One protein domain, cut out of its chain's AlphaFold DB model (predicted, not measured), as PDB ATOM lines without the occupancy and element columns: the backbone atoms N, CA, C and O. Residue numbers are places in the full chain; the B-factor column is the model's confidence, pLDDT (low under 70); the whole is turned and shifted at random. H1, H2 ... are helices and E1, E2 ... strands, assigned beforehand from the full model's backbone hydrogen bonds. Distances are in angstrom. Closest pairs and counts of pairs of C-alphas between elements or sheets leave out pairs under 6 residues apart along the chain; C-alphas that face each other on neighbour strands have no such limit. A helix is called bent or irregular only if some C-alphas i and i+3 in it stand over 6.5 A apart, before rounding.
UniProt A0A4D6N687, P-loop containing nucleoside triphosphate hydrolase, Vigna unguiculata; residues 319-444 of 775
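AT A GLANCE: This is residues 319 to 444 of the 775 residues of the protein "P-loop containing nucleoside triphosphate hydrolase" of Vigna unguiculata (UniProt A0A4D6N687). H2 sits in the middle of a small body of mostly crossed helices, with H1, H3, H4 and H5 round it, while the long H6 runs past on the side away from H4. Residues 321 to 326 stick out at one end and residues 438 to 444 of H6 at the other. The 126 printed residues hold one named strand and six named helices, in the order E1, H1, H2, H3, H4, H5, H6, mostly helix. The whole is only just compact, close to loose, with a radius of gyration of the C-alphas of 16.4 A, and only just elongated, spanning 59 by 30 by 27 A.

IN THESE COORDINATES: Find C-alpha 327 at (-4.116, -4.536, 34.114), where E1, residues 327 to 329, begins; it pairs with no named strand. H1 is residues 332 to 340, H2 349 to 360 and H3 365 to 376. H4, residues 381 to 399, runs 26.2 A. H5, residues 404 to 415, is irregular, with C-alphas 405 and 408 8.0 A apart. H6, residues 420 to 444, runs 35.6 A to C-alpha 444 at (-50.078, -13.179, 55.779).

HOW THE PARTS SIT: Start at the hub, H2. Its residues 351 to 356 touch H1 at a steep tilt of 61 degrees, with Ser 333 and Cys 352 the closest C-alphas, 4.5 A. H2 and H3 form a helical hairpin at 21 degrees. H3 and H6 only just touch, with 3 pairs of C-alphas within 8 A, Glu 371 and Met 433 closest at 7.3 A. H4 and H6 are apart. Every O i to N i+4 pair is within hydrogen-bond range in H1, H2, H3 and H4, but 6 of 8 in H5 and 19 of 21 in H6.

THE WHOLE: The farthest C-alphas, Ser 323 and Lys 443, are 59.6 A apart. The printed part has no cut and no long link. Expect pLDDT under 70 at residues 417 to 444, among others.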
ATOM      1  N   LYS A 319      -7.269  -7.882  31.146       74.94
ATOM      2  CA  LYS A 319      -7.012  -7.037  29.974       74.94
ATOM      3  C   LYS A 319      -5.808  -6.143  30.244       74.94
ATOM      4  O   LYS A 319      -5.816  -5.346  31.178       74.94
ATOM      5  N   LYS A 320      -4.782  -6.215  29.396       67.75
ATOM      6  CA  LYS A 320      -3.716  -5.205  29.384       67.75
ATOM      7  C   LYS A 320      -4.214  -3.962  28.648       67.75
ATOM      8  O   LYS A 320      -4.655  -4.055  27.504       67.75
ATOM      9  N   THR A 321      -4.155  -2.805  29.299       58.84
ATOM     10  CA  THR A 321      -4.436  -1.512  28.654       58.84
ATOM     11  C   THR A 321      -3.381  -1.186  27.588       58.84
ATOM     12  O   THR A 321      -2.259  -1.687  27.638       58.84
ATOM     13  N   LYS A 322      -3.719  -0.315  26.623       53.91
ATOM     14  CA  LYS A 322      -2.839   0.043  25.487       53.91
ATOM     15  C   LYS A 322      -1.470   0.614  25.895       53.91
ATOM     16  O   LYS A 322      -0.538   0.549  25.106       53.91
ATOM     17  N   SER A 323      -1.340   1.156  27.108       57.41
ATOM     18  CA  SER A 323      -0.080   1.669  27.667       57.41
ATOM     19  C   SER A 323       0.795   0.593  28.327       57.41
ATOM     20  O   SER A 323       1.868   0.915  28.829       57.41
ATOM     21  N   ASN A 324       0.336  -0.664  28.379       54.22
ATOM     22  CA  ASN A 324       0.975  -1.802  29.056       54.22
ATOM     23  C   ASN A 324       1.175  -1.635  30.586       54.22
ATOM     24  O   ASN A 324       1.731  -2.528  31.219       54.22
ATOM     25  N   ARG A 325       0.716  -0.521  31.185       51.56
ATOM     26  CA  ARG A 325       0.926  -0.161  32.606       51.56
ATOM     27  C   ARG A 325      -0.224  -0.541  33.544       51.56
ATOM     28  O   ARG A 325       0.015  -0.738  34.727       51.56
ATOM     29  N   LEU A 326      -1.457  -0.639  33.040       54.41
ATOM     30  CA  LEU A 326      -2.637  -1.011  33.832       54.41
ATOM     31  C   LEU A 326      -3.209  -2.350  33.361       54.41
ATOM     32  O   LEU A 326      -3.481  -2.525  32.166       54.41
ATOM     33  N   ILE A 327      -3.412  -3.267  34.307       65.00
ATOM     34  CA  ILE A 327      -4.116  -4.536  34.114       65.00
ATOM     35  C   ILE A 327      -5.546  -4.342  34.627       65.00
ATOM     36  O   ILE A 327      -5.768  -4.232  35.829       65.00
ATOM     37  N   GLU A 328      -6.522  -4.281  33.722       80.44
ATOM     38  CA  GLU A 328      -7.940  -4.272  34.089       80.44
ATOM     39  C   GLU A 328      -8.392  -5.717  34.345       80.44
ATOM     40  O   GLU A 328      -8.341  -6.564  33.448       80.44
ATOM     41  N   ILE A 329      -8.829  -5.995  35.573       88.12
ATOM     42  CA  ILE A 329      -9.411  -7.282  35.965       88.12
ATOM     43  C   ILE A 329     -10.909  -7.264  35.651       88.12
ATOM     44  O   ILE A 329     -11.604  -6.277  35.894       88.12
ATOM     45  N   GLU A 330     -11.416  -8.371  35.118       90.00
ATOM     46  CA  GLU A 330     -12.842  -8.607  34.919       90.00
ATOM     47  C   GLU A 330     -13.652  -8.379  36.205       90.00
ATOM     48  O   GLU A 330     -13.367  -8.957  37.248       90.00
ATOM     49  N   LYS A 331     -14.708  -7.563  36.125       89.81
ATOM     50  CA  LYS A 331     -15.622  -7.310  37.249       89.81
ATOM     51  C   LYS A 331     -16.342  -8.596  37.650       89.81
ATOM     52  O   LYS A 331     -16.855  -9.297  36.780       89.81
ATOM     53  N   PHE A 332     -16.478  -8.848  38.953       91.38
ATOM     54  CA  PHE A 332     -17.151 -10.047  39.475       91.38
ATOM     55  C   PHE A 332     -18.537 -10.292  38.856       91.38
ATOM     56  O   PHE A 332     -18.842 -11.408  38.445       91.38
ATOM     57  N   SER A 333     -19.355  -9.248  38.710       89.50
ATOM     58  CA  SER A 333     -20.667  -9.342  38.061       89.50
ATOM     59  C   SER A 333     -20.604  -9.804  36.596       89.50
ATOM     60  O   SER A 333     -21.455 -10.573  36.155       89.50
ATOM     61  N   HIS A 334     -19.574  -9.392  35.853       89.94
ATOM     62  CA  HIS A 334     -19.364  -9.783  34.455       89.94
ATOM     63  C   HIS A 334     -18.814 -11.213  34.367       89.94
ATOM     64  O   HIS A 334     -19.286 -12.004  33.552       89.94
ATOM     65  N   TYR A 335     -17.898 -11.575  35.274       91.00
ATOM     66  CA  TYR A 335     -17.446 -12.954  35.460       91.00
ATOM     67  C   TYR A 335     -18.633 -13.894  35.734       91.00
ATOM     68  O   TYR A 335     -18.749 -14.926  35.083       91.00
ATOM     69  N   VAL A 336     -19.554 -13.522  36.633       90.12
ATOM     70  CA  VAL A 336     -20.768 -14.302  36.943       90.12
ATOM     71  C   VAL A 336     -21.661 -14.479  35.713       90.12
ATOM     72  O   VAL A 336     -22.030 -15.612  35.402       90.12
ATOM     73  N   ALA A 337     -21.957 -13.405  34.972       88.12
ATOM     74  CA  ALA A 337     -22.735 -13.490  33.733       88.12
ATOM     75  C   ALA A 337     -22.090 -14.468  32.725       88.12
ATOM     76  O   ALA A 337     -22.758 -15.366  32.206       88.12
ATOM     77  N   ARG A 338     -20.765 -14.369  32.547       88.81
ATOM     78  CA  ARG A 338     -19.959 -15.239  31.677       88.81
ATOM     79  C   ARG A 338     -19.871 -16.694  32.160       88.81
ATOM     80  O   ARG A 338     -19.761 -17.594  31.330       88.81
ATOM     81  N   GLN A 339     -19.908 -16.953  33.472       86.62
ATOM     82  CA  GLN A 339     -19.947 -18.318  34.021       86.62
ATOM     83  C   GLN A 339     -21.309 -18.993  33.837       86.62
ATOM     84  O   GLN A 339     -21.353 -20.210  33.654       86.62
ATOM     85  N   ILE A 340     -22.396 -18.220  33.896       84.12
ATOM     86  CA  ILE A 340     -23.765 -18.722  33.724       84.12
ATOM     87  C   ILE A 340     -24.081 -18.946  32.234       84.12
ATOM     88  O   ILE A 340     -24.737 -19.930  31.903       84.12
ATOM     89  N   GLY A 341     -23.537 -18.117  31.333       83.44
ATOM     90  CA  GLY A 341     -23.526 -18.380  29.884       83.44
ATOM     91  C   GLY A 341     -23.772 -17.173  28.974       83.44
ATOM     92  O   GLY A 341     -23.692 -17.320  27.754       83.44
ATOM     93  N   PHE A 342     -24.049 -15.997  29.540       82.00
ATOM     94  CA  PHE A 342     -24.299 -14.758  28.794       82.00
ATOM     95  C   PHE A 342     -23.024 -14.249  28.105       82.00
ATOM     96  O   PHE A 342     -21.911 -14.492  28.584       82.00
ATOM     97  N   LYS A 343     -23.171 -13.558  26.965       80.38
ATOM     98  CA  LYS A 343     -22.026 -13.061  26.180       80.38
ATOM     99  C   LYS A 343     -21.581 -11.682  26.661       80.38
ATOM    100  O   LYS A 343     -20.380 -11.430  26.734       80.38
ATOM    101  N   ASP A 344     -22.535 -10.831  27.016       82.06
ATOM    102  CA  ASP A 344     -22.328  -9.542  27.663       82.06
ATOM    103  C   ASP A 344     -23.100  -9.474  28.995       82.06
ATOM    104  O   ASP A 344     -24.215  -9.972  29.143       82.06
ATOM    105  N   ALA A 345     -22.503  -8.814  29.985       83.81
ATOM    106  CA  ALA A 345     -23.138  -8.490  31.255       83.81
ATOM    107  C   ALA A 345     -24.302  -7.491  31.090       83.81
ATOM    108  O   ALA A 345     -25.192  -7.441  31.944       83.81
ATOM    109  N   SER A 346     -24.317  -6.718  29.994       83.31
ATOM    110  CA  SER A 346     -25.418  -5.809  29.645       83.31
ATOM    111  C   SER A 346     -26.751  -6.525  29.374       83.31
ATOM    112  O   SER A 346     -27.803  -5.914  29.553       83.31
ATOM    113  N   GLU A 347     -26.721  -7.820  29.035       83.31
ATOM    114  CA  GLU A 347     -27.909  -8.673  28.867       83.31
ATOM    115  C   GLU A 347     -28.643  -8.907  30.204       83.31
ATOM    116  O   GLU A 347     -29.864  -9.052  30.234       83.31
ATOM    117  N   VAL A 348     -27.911  -8.925  31.327       82.38
ATOM    118  CA  VAL A 348     -28.419  -9.336  32.653       82.38
ATOM    119  C   VAL A 348     -28.051  -8.354  33.781       82.38
ATOM    120  O   VAL A 348     -27.436  -8.734  34.786       82.38
ATOM    121  N   PRO A 349     -28.463  -7.073  33.692       82.25
ATOM    122  CA  PRO A 349     -28.064  -6.038  34.649       82.25
ATOM    123  C   PRO A 349     -28.596  -6.284  36.070       82.25
ATOM    124  O   PRO A 349     -27.934  -5.918  37.039       82.25
ATOM    125  N   VAL A 350     -29.757  -6.939  36.223       81.44
ATOM    126  CA  VAL A 350     -30.309  -7.295  37.548       81.44
ATOM    127  C   VAL A 350     -29.423  -8.332  38.239       81.44
ATOM    128  O   VAL A 350     -29.007  -8.141  39.381       81.44
ATOM    129  N   LEU A 351     -29.081  -9.398  37.511       84.50
ATOM    130  CA  LEU A 351     -28.215 -10.484  37.972       84.50
ATOM    131  C   LEU A 351     -26.835  -9.954  38.383       84.50
ATOM    132  O   LEU A 351     -26.292 -10.362  39.408       84.50
ATOM    133  N   CYS A 352     -26.308  -8.993  37.618       86.50
ATOM    134  CA  CYS A 352     -25.044  -8.324  37.902       86.50
ATOM    135  C   CYS A 352     -25.046  -7.577  39.245       86.50
ATOM    136  O   CYS A 352     -24.080  -7.705  40.000       86.50
ATOM    137  N   ILE A 353     -26.113  -6.831  39.560       83.00
ATOM    138  CA  ILE A 353     -26.256  -6.124  40.846       83.00
ATOM    139  C   ILE A 353     -26.391  -7.134  41.994       83.00
ATOM    140  O   ILE A 353     -25.676  -7.033  42.988       83.00
ATOM    141  N   LEU A 354     -27.251  -8.146  41.839       85.88
ATOM    142  CA  LEU A 354     -27.479  -9.175  42.862       85.88
ATOM    143  C   LEU A 354     -26.199  -9.963  43.201       85.88
ATOM    144  O   LEU A 354     -25.914 -10.210  44.373       85.88
ATOM    145  N   ALA A 355     -25.390 -10.296  42.193       88.12
ATOM    146  CA  ALA A 355     -24.080 -10.910  42.390       88.12
ATOM    147  C   ALA A 355     -23.113  -9.981  43.152       88.12
ATOM    148  O   ALA A 355     -22.423 -10.421  44.076       88.12
ATOM    149  N   GLN A 356     -23.077  -8.689  42.808       87.12
ATOM    150  CA  GLN A 356     -22.213  -7.712  43.474       87.12
ATOM    151  C   GLN A 356     -22.627  -7.472  44.940       87.12
ATOM    152  O   GLN A 356     -21.763  -7.375  45.817       87.12
ATOM    153  N   ASP A 357     -23.932  -7.444  45.229       83.62
ATOM    154  CA  ASP A 357     -24.484  -7.410  46.589       83.62
ATOM    155  C   ASP A 357     -24.093  -8.655  47.409       83.62
ATOM    156  O   ASP A 357     -23.755  -8.520  48.589       83.62
ATOM    157  N   LEU A 358     -24.057  -9.852  46.803       86.56
ATOM    158  CA  LEU A 358     -23.658 -11.089  47.494       86.56
ATOM    159  C   LEU A 358     -22.158 -11.148  47.805       86.56
ATOM    160  O   LEU A 358     -21.764 -11.642  48.869       86.56
ATOM    161  N   LEU A 359     -21.311 -10.646  46.902       88.31
ATOM    162  CA  LEU A 359     -19.875 -10.529  47.161       88.31
ATOM    163  C   LEU A 359     -19.616  -9.600  48.358       88.31
ATOM    164  O   LEU A 359     -18.779  -9.909  49.205       88.31
ATOM    165  N   ARG A 360     -20.388  -8.509  48.455       83.44
ATOM    166  CA  ARG A 360     -20.363  -7.528  49.554       83.44
ATOM    167  C   ARG A 360     -21.097  -7.972  50.825       83.44
ATOM    168  O   ARG A 360     -20.913  -7.331  51.854       83.44
ATOM    169  N   ARG A 361     -21.937  -9.016  50.758       80.56
ATOM    170  CA  ARG A 361     -22.878  -9.439  51.818       80.56
ATOM    171  C   ARG A 361     -23.688  -8.260  52.391       80.56
ATOM    172  O   ARG A 361     -23.701  -8.021  53.596       80.56
ATOM    173  N   SER A 362     -24.371  -7.510  51.520       69.88
ATOM    174  CA  SER A 362     -25.276  -6.436  51.960       69.88
ATOM    175  C   SER A 362     -26.464  -6.985  52.776       69.88
ATOM    176  O   SER A 362     -26.894  -8.121  52.574       69.88
ATOM    177  N   LYS A 363     -26.985  -6.187  53.726       61.84
ATOM    178  CA  LYS A 363     -27.926  -6.647  54.777       61.84
ATOM    179  C   LYS A 363     -29.234  -7.272  54.266       61.84
ATOM    180  O   LYS A 363     -29.836  -8.051  54.988       61.84
ATOM    181  N   GLU A 364     -29.641  -6.953  53.040       69.06
ATOM    182  CA  GLU A 364     -30.877  -7.430  52.402       69.06
ATOM    183  C   GLU A 364     -30.596  -8.410  51.236       69.06
ATOM    184  O   GLU A 364     -31.455  -8.643  50.389       69.06
ATOM    185  N   CYS A 365     -29.366  -8.919  51.095       75.00
ATOM    186  CA  CYS A 365     -28.936  -9.623  49.883       75.00
ATOM    187  C   CYS A 365     -29.701 -10.935  49.627       75.00
ATOM    188  O   CYS A 365     -30.290 -11.091  48.557       75.00
ATOM    189  N   ASP A 366     -29.727 -11.857  50.597       75.00
ATOM    190  CA  ASP A 366     -30.423 -13.146  50.455       75.00
ATOM    191  C   ASP A 366     -31.936 -12.949  50.191       75.00
ATOM    192  O   ASP A 366     -32.524 -13.684  49.397       75.00
ATOM    193  N   GLU A 367     -32.549 -11.913  50.779       76.50
ATOM    194  CA  GLU A 367     -33.952 -11.540  50.542       76.50
ATOM    195  C   GLU A 367     -34.184 -11.017  49.121       76.50
ATOM    196  O   GLU A 367     -35.051 -11.530  48.419       76.50
ATOM    197  N   ASN A 368     -33.397 -10.036  48.666       79.12
ATOM    198  CA  ASN A 368     -33.554  -9.439  47.336       79.12
ATOM    199  C   ASN A 368     -33.337 -10.468  46.206       79.12
ATOM    200  O   ASN A 368     -34.012 -10.397  45.178       79.12
ATOM    201  N   ILE A 369     -32.447 -11.455  46.395       81.56
ATOM    202  CA  ILE A 369     -32.260 -12.564  45.441       81.56
ATOM    203  C   ILE A 369     -33.483 -13.496  45.440       81.56
ATOM    204  O   ILE A 369     -33.968 -13.864  44.368       81.56
ATOM    205  N   TYR A 370     -34.009 -13.862  46.615       79.62
ATOM    206  CA  TYR A 370     -35.215 -14.692  46.713       79.62
ATOM    207  C   TYR A 370     -36.437 -13.994  46.104       79.62
ATOM    208  O   TYR A 370     -37.192 -14.603  45.346       79.62
ATOM    209  N   GLU A 371     -36.609 -12.702  46.383       75.44
ATOM    210  CA  GLU A 371     -37.741 -11.917  45.902       75.44
ATOM    211  C   GLU A 371     -37.714 -11.759  44.376       75.44
ATOM    212  O   GLU A 371     -38.748 -11.959  43.741       75.44
ATOM    213  N   TYR A 372     -36.543 -11.485  43.783       79.25
ATOM    214  CA  TYR A 372     -36.350 -11.431  42.326       79.25
ATOM    215  C   TYR A 372     -36.733 -12.749  41.639       79.25
ATOM    216  O   TYR A 372     -37.441 -12.751  40.633       79.25
ATOM    217  N   ILE A 373     -36.340 -13.892  42.203       79.00
ATOM    218  CA  ILE A 373     -36.717 -15.195  41.641       79.00
ATOM    219  C   ILE A 373     -38.225 -15.441  41.796       79.00
ATOM    220  O   ILE A 373     -38.846 -15.967  40.878       79.00
ATOM    221  N   CYS A 374     -38.841 -14.977  42.888       76.81
ATOM    222  CA  CYS A 374     -40.295 -15.016  43.079       76.81
ATOM    223  C   CYS A 374     -41.094 -14.045  42.182       76.81
ATOM    224  O   CYS A 374     -42.320 -14.168  42.126       76.81
ATOM    225  N   SER A 375     -40.463 -13.059  41.529       71.81
ATOM    226  CA  SER A 375     -41.125 -12.196  40.537       71.81
ATOM    227  C   SER A 375     -40.904 -12.659  39.098       71.81
ATOM    228  O   SER A 375     -41.799 -12.471  38.279       71.81
ATOM    229  N   VAL A 376     -39.777 -13.316  38.802       69.06
ATOM    230  CA  VAL A 376     -39.512 -13.934  37.491       69.06
ATOM    231  C   VAL A 376     -40.217 -15.286  37.336       69.06
ATOM    232  O   VAL A 376     -40.764 -15.560  36.273       69.06
ATOM    233  N   ASN A 377     -40.245 -16.132  38.374       64.94
ATOM    234  CA  ASN A 377     -40.890 -17.445  38.313       64.94
ATOM    235  C   ASN A 377     -41.815 -17.687  39.515       64.94
ATOM    236  O   ASN A 377     -41.376 -17.913  40.642       64.94
ATOM    237  N   GLY A 378     -43.127 -17.671  39.260       59.69
ATOM    238  CA  GLY A 378     -44.159 -17.888  40.279       59.69
ATOM    239  C   GLY A 378     -44.275 -19.332  40.787       59.69
ATOM    240  O   GLY A 378     -45.030 -19.582  41.724       59.69
ATOM    241  N   SER A 379     -43.544 -20.283  40.197       62.34
ATOM    242  CA  SER A 379     -43.523 -21.690  40.607       62.34
ATOM    243  C   SER A 379     -42.087 -22.170  40.835       62.34
ATOM    244  O   SER A 379     -41.153 -21.710  40.188       62.34
ATOM    245  N   ASN A 380     -41.890 -23.084  41.790       65.50
ATOM    246  CA  ASN A 380     -40.579 -23.656  42.128       65.50
ATOM    247  C   ASN A 380     -39.465 -22.633  42.501       65.50
ATOM    248  O   ASN A 380     -38.277 -22.961  42.504       65.50
ATOM    249  N   ALA A 381     -39.842 -21.400  42.869       75.12
ATOM    250  CA  ALA A 381     -38.920 -20.296  43.154       75.12
ATOM    251  C   ALA A 381     -37.841 -20.639  44.200       75.12
ATOM    252  O   ALA A 381     -36.693 -20.224  44.065       75.12
ATOM    253  N   TYR A 382     -38.174 -21.444  45.216       78.44
ATOM    254  CA  TYR A 382     -37.224 -21.841  46.258       78.44
ATOM    255  C   TYR A 382     -36.082 -22.729  45.735       78.44
ATOM    256  O   TYR A 382     -34.936 -22.527  46.136       78.44
ATOM    257  N   SER A 383     -36.333 -23.671  44.814       81.44
ATOM    258  CA  SER A 383     -35.241 -24.495  44.271       81.44
ATOM    259  C   SER A 383     -34.352 -23.684  43.331       81.44
ATOM    260  O   SER A 383     -33.134 -23.820  43.374       81.44
ATOM    261  N   LEU A 384     -34.945 -22.802  42.517       81.69
ATOM    262  CA  LEU A 384     -34.202 -21.879  41.654       81.69
ATOM    263  C   LEU A 384     -33.343 -20.910  42.477       81.69
ATOM    264  O   LEU A 384     -32.187 -20.682  42.135       81.69
ATOM    265  N   TYR A 385     -33.858 -20.424  43.607       83.62
ATOM    266  CA  TYR A 385     -33.096 -19.640  44.575       83.62
ATOM    267  C   TYR A 385     -31.915 -20.412  45.162       83.62
ATOM    268  O   TYR A 385     -30.794 -19.909  45.152       83.62
ATOM    269  N   MET A 386     -32.125 -21.643  45.631       82.25
ATOM    270  CA  MET A 386     -31.035 -22.451  46.185       82.25
ATOM    271  C   MET A 386     -29.977 -22.787  45.119       82.25
ATOM    272  O   MET A 386     -28.786 -22.691  45.410       82.25
ATOM    273  N   ASN A 387     -30.391 -23.067  43.879       84.06
ATOM    274  CA  ASN A 387     -29.493 -23.296  42.743       84.06
ATOM    275  C   ASN A 387     -28.692 -22.038  42.361       84.06
ATOM    276  O   ASN A 387     -27.482 -22.130  42.157       84.06
ATOM    277  N   LEU A 388     -29.333 -20.863  42.278       86.06
ATOM    278  CA  LEU A 388     -28.636 -19.618  41.941       86.06
ATOM    279  C   LEU A 388     -27.673 -19.200  43.055       86.06
ATOM    280  O   LEU A 388     -26.563 -18.770  42.764       86.06
ATOM    281  N   MET A 389     -28.060 -19.368  44.322       85.31
ATOM    282  CA  MET A 389     -27.181 -19.106  45.462       85.31
ATOM    283  C   MET A 389     -25.960 -20.035  45.480       85.31
ATOM    284  O   MET A 389     -24.868 -19.575  45.805       85.31
ATOM    285  N   ASP A 390     -26.114 -21.310  45.115       83.00
ATOM    286  CA  ASP A 390     -24.997 -22.254  44.988       83.00
ATOM    287  C   ASP A 390     -24.073 -21.877  43.814       83.00
ATOM    288  O   ASP A 390     -22.870 -21.727  44.013       83.00
ATOM    289  N   GLU A 391     -24.601 -21.592  42.616       85.88
ATOM    290  CA  GLU A 391     -23.772 -21.112  41.494       85.88
ATOM    291  C   GLU A 391     -23.113 -19.748  41.771       85.88
ATOM    292  O   GLU A 391     -21.953 -19.553  41.406       85.88
ATOM    293  N   PHE A 392     -23.776 -18.822  42.470       88.06
ATOM    294  CA  PHE A 392     -23.168 -17.565  42.911       88.06
ATOM    295  C   PHE A 392     -22.041 -17.797  43.931       88.06
ATOM    296  O   PHE A 392     -20.960 -17.229  43.781       88.06
ATOM    297  N   GLU A 393     -22.237 -18.648  44.942       86.56
ATOM    298  CA  GLU A 393     -21.186 -18.990  45.909       86.56
ATOM    299  C   GLU A 393     -20.026 -19.753  45.230       86.56
ATOM    300  O   GLU A 393     -18.860 -19.468  45.514       86.56
ATOM    301  N   ARG A 394     -20.287 -20.630  44.248       85.94
ATOM    302  CA  ARG A 394     -19.253 -21.232  43.375       85.94
ATOM    303  C   ARG A 394     -18.515 -20.178  42.548       85.94
ATOM    304  O   ARG A 394     -17.293 -20.264  42.412       85.94
ATOM    305  N   CYS A 395     -19.210 -19.161  42.040       89.88
ATOM    306  CA  CYS A 395     -18.579 -18.042  41.344       89.88
ATOM    307  C   CYS A 395     -17.686 -17.218  42.281       89.88
ATOM    308  O   CYS A 395     -16.568 -16.907  41.892       89.88
ATOM    309  N   VAL A 396     -18.105 -16.929  43.521       90.44
ATOM    310  CA  VAL A 396     -17.243 -16.269  44.527       90.44
ATOM    311  C   VAL A 396     -15.996 -17.113  44.814       90.44
ATOM    312  O   VAL A 396     -14.885 -16.585  44.815       90.44
ATOM    313  N   ASN A 397     -16.160 -18.426  45.018       89.50
ATOM    314  CA  ASN A 397     -15.046 -19.329  45.316       89.50
ATOM    315  C   ASN A 397     -14.062 -19.489  44.149       89.50
ATOM    316  O   ASN A 397     -12.871 -19.645  44.392       89.50
ATOM    317  N   SER A 398     -14.537 -19.462  42.902       89.81
ATOM    318  CA  SER A 398     -13.673 -19.567  41.720       89.81
ATOM    319  C   SER A 398     -13.022 -18.231  41.349       89.81
ATOM    320  O   SER A 398     -11.833 -18.207  41.055       89.81
ATOM    321  N   TYR A 399     -13.748 -17.114  41.440       92.19
ATOM    322  CA  TYR A 399     -13.229 -15.777  41.135       92.19
ATOM    323  C   TYR A 399     -12.108 -15.341  42.090       92.19
ATOM    324  O   TYR A 399     -11.076 -14.851  41.644       92.19
ATOM    325  N   LEU A 400     -12.271 -15.563  43.402       93.44
ATOM    326  CA  LEU A 400     -11.282 -15.176  44.422       93.44
ATOM    327  C   LEU A 400     -10.108 -16.171  44.564       93.44
ATOM    328  O   LEU A 400      -9.319 -16.061  45.501       93.44
ATOM    329  N   ALA A 401      -9.985 -17.152  43.665       92.94
ATOM    330  CA  ALA A 401      -8.933 -18.174  43.683       92.94
ATOM    331  C   ALA A 401      -7.754 -17.889  42.723       92.94
ATOM    332  O   ALA A 401      -6.856 -18.722  42.600       92.94
ATOM    333  N   PHE A 402      -7.756 -16.732  42.055       92.38
ATOM    334  CA  PHE A 402      -6.739 -16.293  41.092       92.38
ATOM    335  C   PHE A 402      -6.345 -14.829  41.340       92.38
ATOM    336  O   PHE A 402      -7.087 -14.094  41.997       92.38
ATOM    337  N   HIS A 403      -5.229 -14.397  40.743       90.75
ATOM    338  CA  HIS A 403      -4.751 -13.009  40.730       90.75
ATOM    339  C   HIS A 403      -4.478 -12.441  42.131       90.75
ATOM    340  O   HIS A 403      -4.774 -11.277  42.414       90.75
ATOM    341  N   TRP A 404      -3.944 -13.259  43.041       91.69
ATOM    342  CA  TRP A 404      -3.705 -12.884  44.437       91.69
ATOM    343  C   TRP A 404      -2.658 -11.776  44.610       91.69
ATOM    344  O   TRP A 404      -2.809 -10.956  45.516       91.69
ATOM    345  N   ASN A 405      -1.683 -11.638  43.706       87.88
ATOM    346  CA  ASN A 405      -0.782 -10.475  43.684       87.88
ATOM    347  C   ASN A 405      -1.510  -9.169  43.305       87.88
ATOM    348  O   ASN A 405      -0.983  -8.079  43.504       87.88
ATOM    349  N   GLN A 406      -2.739  -9.260  42.788       86.38
ATOM    350  CA  GLN A 406      -3.618  -8.130  42.488       86.38
ATOM    351  C   GLN A 406      -4.796  -8.014  43.472       86.38
ATOM    352  O   GLN A 406      -5.767  -7.308  43.191       86.38
ATOM    353  N   VAL A 407      -4.733  -8.670  44.640       86.00
ATOM    354  CA  VAL A 407      -5.825  -8.698  45.631       86.00
ATOM    355  C   VAL A 407      -6.336  -7.303  46.014       86.00
ATOM    356  O   VAL A 407      -7.546  -7.111  46.120       86.00
ATOM    357  N   THR A 408      -5.458  -6.301  46.127       81.81
ATOM    358  CA  THR A 408      -5.835  -4.902  46.397       81.81
ATOM    359  C   THR A 408      -6.717  -4.326  45.285       81.81
ATOM    360  O   THR A 408      -7.751  -3.721  45.565       81.81
ATOM    361  N   HIS A 409      -6.383  -4.581  44.015       83.00
ATOM    362  CA  HIS A 409      -7.215  -4.190  42.875       83.00
ATOM    363  C   HIS A 409      -8.545  -4.954  42.849       83.00
ATOM    364  O   HIS A 409      -9.579  -4.351  42.573       83.00
ATOM    365  N   VAL A 410      -8.556  -6.247  43.196       87.75
ATOM    366  CA  VAL A 410      -9.790  -7.051  43.295       87.75
ATOM    367  C   VAL A 410     -10.716  -6.524  44.398       87.75
ATOM    368  O   VAL A 410     -11.918  -6.390  44.163       87.75
ATOM    369  N   ILE A 411     -10.178  -6.174  45.573       84.00
ATOM    370  CA  ILE A 411     -10.933  -5.574  46.685       84.00
ATOM    371  C   ILE A 411     -11.464  -4.191  46.284       84.00
ATOM    372  O   ILE A 411     -12.659  -3.937  46.429       84.00
ATOM    373  N   ASN A 412     -10.630  -3.323  45.708       82.12
ATOM    374  CA  ASN A 412     -11.046  -1.983  45.287       82.12
ATOM    375  C   ASN A 412     -12.110  -2.034  44.177       82.12
ATOM    376  O   ASN A 412     -13.096  -1.300  44.230       82.12
ATOM    377  N   LEU A 413     -11.988  -2.961  43.219       84.44
ATOM    378  CA  LEU A 413     -13.014  -3.215  42.204       84.44
ATOM    379  C   LEU A 413     -14.314  -3.726  42.845       84.44
ATOM    380  O   LEU A 413     -15.398  -3.245  42.508       84.44
ATOM    381  N   ALA A 414     -14.220  -4.634  43.822       84.81
ATOM    382  CA  ALA A 414     -15.366  -5.135  44.574       84.81
ATOM    383  C   ALA A 414     -16.049  -4.054  45.435       84.81
ATOM    384  O   ALA A 414     -17.270  -4.101  45.607       84.81
ATOM    385  N   LEU A 415     -15.310  -3.060  45.932       79.25
ATOM    386  CA  LEU A 415     -15.816  -1.938  46.736       79.25
ATOM    387  C   LEU A 415     -16.277  -0.727  45.907       79.25
ATOM    388  O   LEU A 415     -17.068   0.068  46.411       79.25
ATOM    389  N   SER A 416     -15.843  -0.610  44.648       73.69
ATOM    390  CA  SER A 416     -16.111   0.545  43.779       73.69
ATOM    391  C   SER A 416     -17.598   0.929  43.700       73.69
ATOM    392  O   SER A 416     -18.488   0.078  43.584       73.69
ATOM    393  N   VAL A 417     -17.892   2.230  43.796       56.00
ATOM    394  CA  VAL A 417     -19.274   2.730  43.807       56.00
ATOM    395  C   VAL A 417     -19.911   2.495  42.439       56.00
ATOM    396  O   VAL A 417     -19.436   3.003  41.425       56.00
ATOM    397  N   GLU A 418     -21.005   1.737  42.415       52.88
ATOM    398  CA  GLU A 418     -21.757   1.489  41.185       52.88
ATOM    399  C   GLU A 418     -22.343   2.800  40.632       52.88
ATOM    400  O   GLU A 418     -22.728   3.701  41.388       52.88
ATOM    401  N   SER A 419     -22.418   2.907  39.303       51.66
ATOM    402  CA  SER A 419     -22.781   4.141  38.601       51.66
ATOM    403  C   SER A 419     -24.189   4.648  38.949       51.66
ATOM    404  O   SER A 419     -25.054   3.910  39.441       51.66
ATOM    405  N   GLY A 420     -24.456   5.920  38.629       45.97
ATOM    406  CA  GLY A 420     -25.782   6.525  38.798       45.97
ATOM    407  C   GLY A 420     -26.902   5.732  38.109       45.97
ATOM    408  O   GLY A 420     -27.996   5.618  38.657       45.97
ATOM    409  N   HIS A 421     -26.612   5.088  36.970       47.72
ATOM    410  CA  HIS A 421     -27.567   4.230  36.264       47.72
ATOM    411  C   HIS A 421     -27.926   2.973  37.064       47.72
ATOM    412  O   HIS A 421     -29.108   2.694  37.235       47.72
ATOM    413  N   THR A 422     -26.949   2.259  37.627       51.84
ATOM    414  CA  THR A 422     -27.204   1.103  38.509       51.84
ATOM    415  C   THR A 422     -27.937   1.504  39.791       51.84
ATOM    416  O   THR A 422     -28.869   0.809  40.188       51.84
ATOM    417  N   LYS A 423     -27.640   2.672  40.386       58.56
ATOM    418  CA  LYS A 423     -28.427   3.212  41.516       58.56
ATOM    419  C   LYS A 423     -29.880   3.511  41.117       58.56
ATOM    420  O   LYS A 423     -30.798   3.154  41.855       58.56
ATOM    421  N   LYS A 424     -30.109   4.131  39.952       56.09
ATOM    422  CA  LYS A 424     -31.449   4.430  39.410       56.09
ATOM    423  C   LYS A 424     -32.229   3.146  39.103       56.09
ATOM    424  O   LYS A 424     -33.388   3.032  39.488       56.09
ATOM    425  N   PHE A 425     -31.578   2.158  38.496       53.59
ATOM    426  CA  PHE A 425     -32.150   0.846  38.191       53.59
ATOM    427  C   PHE A 425     -32.485   0.059  39.469       53.59
ATOM    428  O   PHE A 425     -33.590  -0.460  39.593       53.59
ATOM    429  N   LYS A 426     -31.607   0.084  40.484       58.25
ATOM    430  CA  LYS A 426     -31.870  -0.485  41.816       58.25
ATOM    431  C   LYS A 426     -33.035   0.217  42.528       58.25
ATOM    432  O   LYS A 426     -33.874  -0.475  43.093       58.25
ATOM    433  N   LYS A 427     -33.162   1.554  42.443       64.19
ATOM    434  CA  LYS A 427     -34.355   2.292  42.926       64.19
ATOM    435  C   LYS A 427     -35.640   1.816  42.218       64.19
ATOM    436  O   LYS A 427     -36.625   1.552  42.899       64.19
ATOM    437  N   ILE A 428     -35.625   1.671  40.887       61.78
ATOM    438  CA  ILE A 428     -36.783   1.217  40.087       61.78
ATOM    439  C   ILE A 428     -37.188  -0.219  40.449       61.78
ATOM    440  O   ILE A 428     -38.362  -0.477  40.708       61.78
ATOM    441  N   ILE A 429     -36.225  -1.142  40.518       60.72
ATOM    442  CA  ILE A 429     -36.489  -2.544  40.857       60.72
ATOM    443  C   ILE A 429     -37.003  -2.653  42.289       60.72
ATOM    444  O   ILE A 429     -38.079  -3.203  42.488       60.72
ATOM    445  N   LEU A 430     -36.326  -2.061  43.279       63.72
ATOM    446  CA  LEU A 430     -36.801  -2.092  44.667       63.72
ATOM    447  C   LEU A 430     -38.202  -1.473  44.819       63.72
ATOM    448  O   LEU A 430     -38.979  -1.956  45.635       63.72
ATOM    449  N   ALA A 431     -38.570  -0.461  44.025       62.38
ATOM    450  CA  ALA A 431     -39.934   0.072  44.005       62.38
ATOM    451  C   ALA A 431     -40.962  -0.930  43.437       62.38
ATOM    452  O   ALA A 431     -42.027  -1.108  44.030       62.38
ATOM    453  N   ALA A 432     -40.640  -1.624  42.340       57.50
ATOM    454  CA  ALA A 432     -41.493  -2.671  41.776       57.50
ATOM    455  C   ALA A 432     -41.648  -3.867  42.737       57.50
ATOM    456  O   ALA A 432     -42.763  -4.338  42.972       57.50
ATOM    457  N   MET A 433     -40.547  -4.305  43.352       57.72
ATOM    458  CA  MET A 433     -40.536  -5.404  44.318       57.72
ATOM    459  C   MET A 433     -41.331  -5.059  45.589       57.72
ATOM    460  O   MET A 433     -42.179  -5.842  46.006       57.72
ATOM    461  N   ARG A 434     -41.168  -3.844  46.147       59.16
ATOM    462  CA  ARG A 434     -41.941  -3.352  47.311       59.16
ATOM    463  C   ARG A 434     -43.455  -3.467  47.128       59.16
ATOM    464  O   ARG A 434     -44.143  -3.813  48.085       59.16
ATOM    465  N   LYS A 435     -43.978  -3.223  45.919       60.50
ATOM    466  CA  LYS A 435     -45.410  -3.409  45.628       60.50
ATOM    467  C   LYS A 435     -45.829  -4.874  45.809       60.50
ATOM    468  O   LYS A 435     -46.818  -5.154  46.481       60.50
ATOM    469  N   GLN A 436     -45.037  -5.808  45.279       58.28
ATOM    470  CA  GLN A 436     -45.272  -7.246  45.430       58.28
ATOM    471  C   GLN A 436     -45.123  -7.710  46.894       58.28
ATOM    472  O   GLN A 436     -45.841  -8.609  47.332       58.28
ATOM    473  N   ARG A 437     -44.225  -7.077  47.662       57.25
ATOM    474  CA  ARG A 437     -44.022  -7.305  49.103       57.25
ATOM    475  C   ARG A 437     -45.280  -6.939  49.908       57.25
ATOM    476  O   ARG A 437     -45.843  -7.805  50.577       57.25
ATOM    477  N   PHE A 438     -45.804  -5.726  49.709       54.50
ATOM    478  CA  PHE A 438     -47.039  -5.227  50.334       54.50
ATOM    479  C   PHE A 438     -48.262  -6.123  50.039       54.50
ATOM    480  O   PHE A 438     -49.048  -6.446  50.933       54.50
ATOM    481  N   GLU A 439     -48.394  -6.605  48.798       57.25
ATOM    482  CA  GLU A 439     -49.463  -7.527  48.379       57.25
ATOM    483  C   GLU A 439     -49.358  -8.942  48.994       57.25
ATOM    484  O   GLU A 439     -50.365  -9.659  49.054       57.25
ATOM    485  N   ARG A 440     -48.174  -9.363  49.472       56.69
ATOM    486  CA  ARG A 440     -47.982 -10.617  50.232       56.69
ATOM    487  C   ARG A 440     -48.214 -10.425  51.729       56.69
ATOM    488  O   ARG A 440     -48.902 -11.239  52.342       56.69
ATOM    489  N   GLU A 441     -47.680  -9.360  52.322       54.19
ATOM    490  CA  GLU A 441     -47.811  -9.097  53.762       54.19
ATOM    491  C   GLU A 441     -49.279  -8.927  54.167       54.19
ATOM    492  O   GLU A 441     -49.727  -9.551  55.129       54.19
ATOM    493  N   ASN A 442     -50.073  -8.218  53.359       54.22
ATOM    494  CA  ASN A 442     -51.514  -8.059  53.580       54.22
ATOM    495  C   ASN A 442     -52.301  -9.396  53.529       54.22
ATOM    496  O   ASN A 442     -53.391  -9.499  54.090       54.22
ATOM    497  N   LYS A 443     -51.745 -10.453  52.913       53.66
ATOM    498  CA  LYS A 443     -52.310 -11.818  52.950       53.66
ATOM    499  C   LYS A 443     -51.868 -12.578  54.203       53.66
ATOM    500  O   LYS A 443     -52.712 -13.157  54.883       53.66
ATOM    501  N   ASN A 444     -50.582 -12.527  54.562       45.50
ATOM    502  CA  ASN A 444     -50.078 -13.179  55.779       45.50
ATOM    503  C   ASN A 444     -50.692 -12.590  57.058       45.50
ATOM    504  O   ASN A 444     -51.049 -13.345  57.960       45.50
TER     505      ASN A 444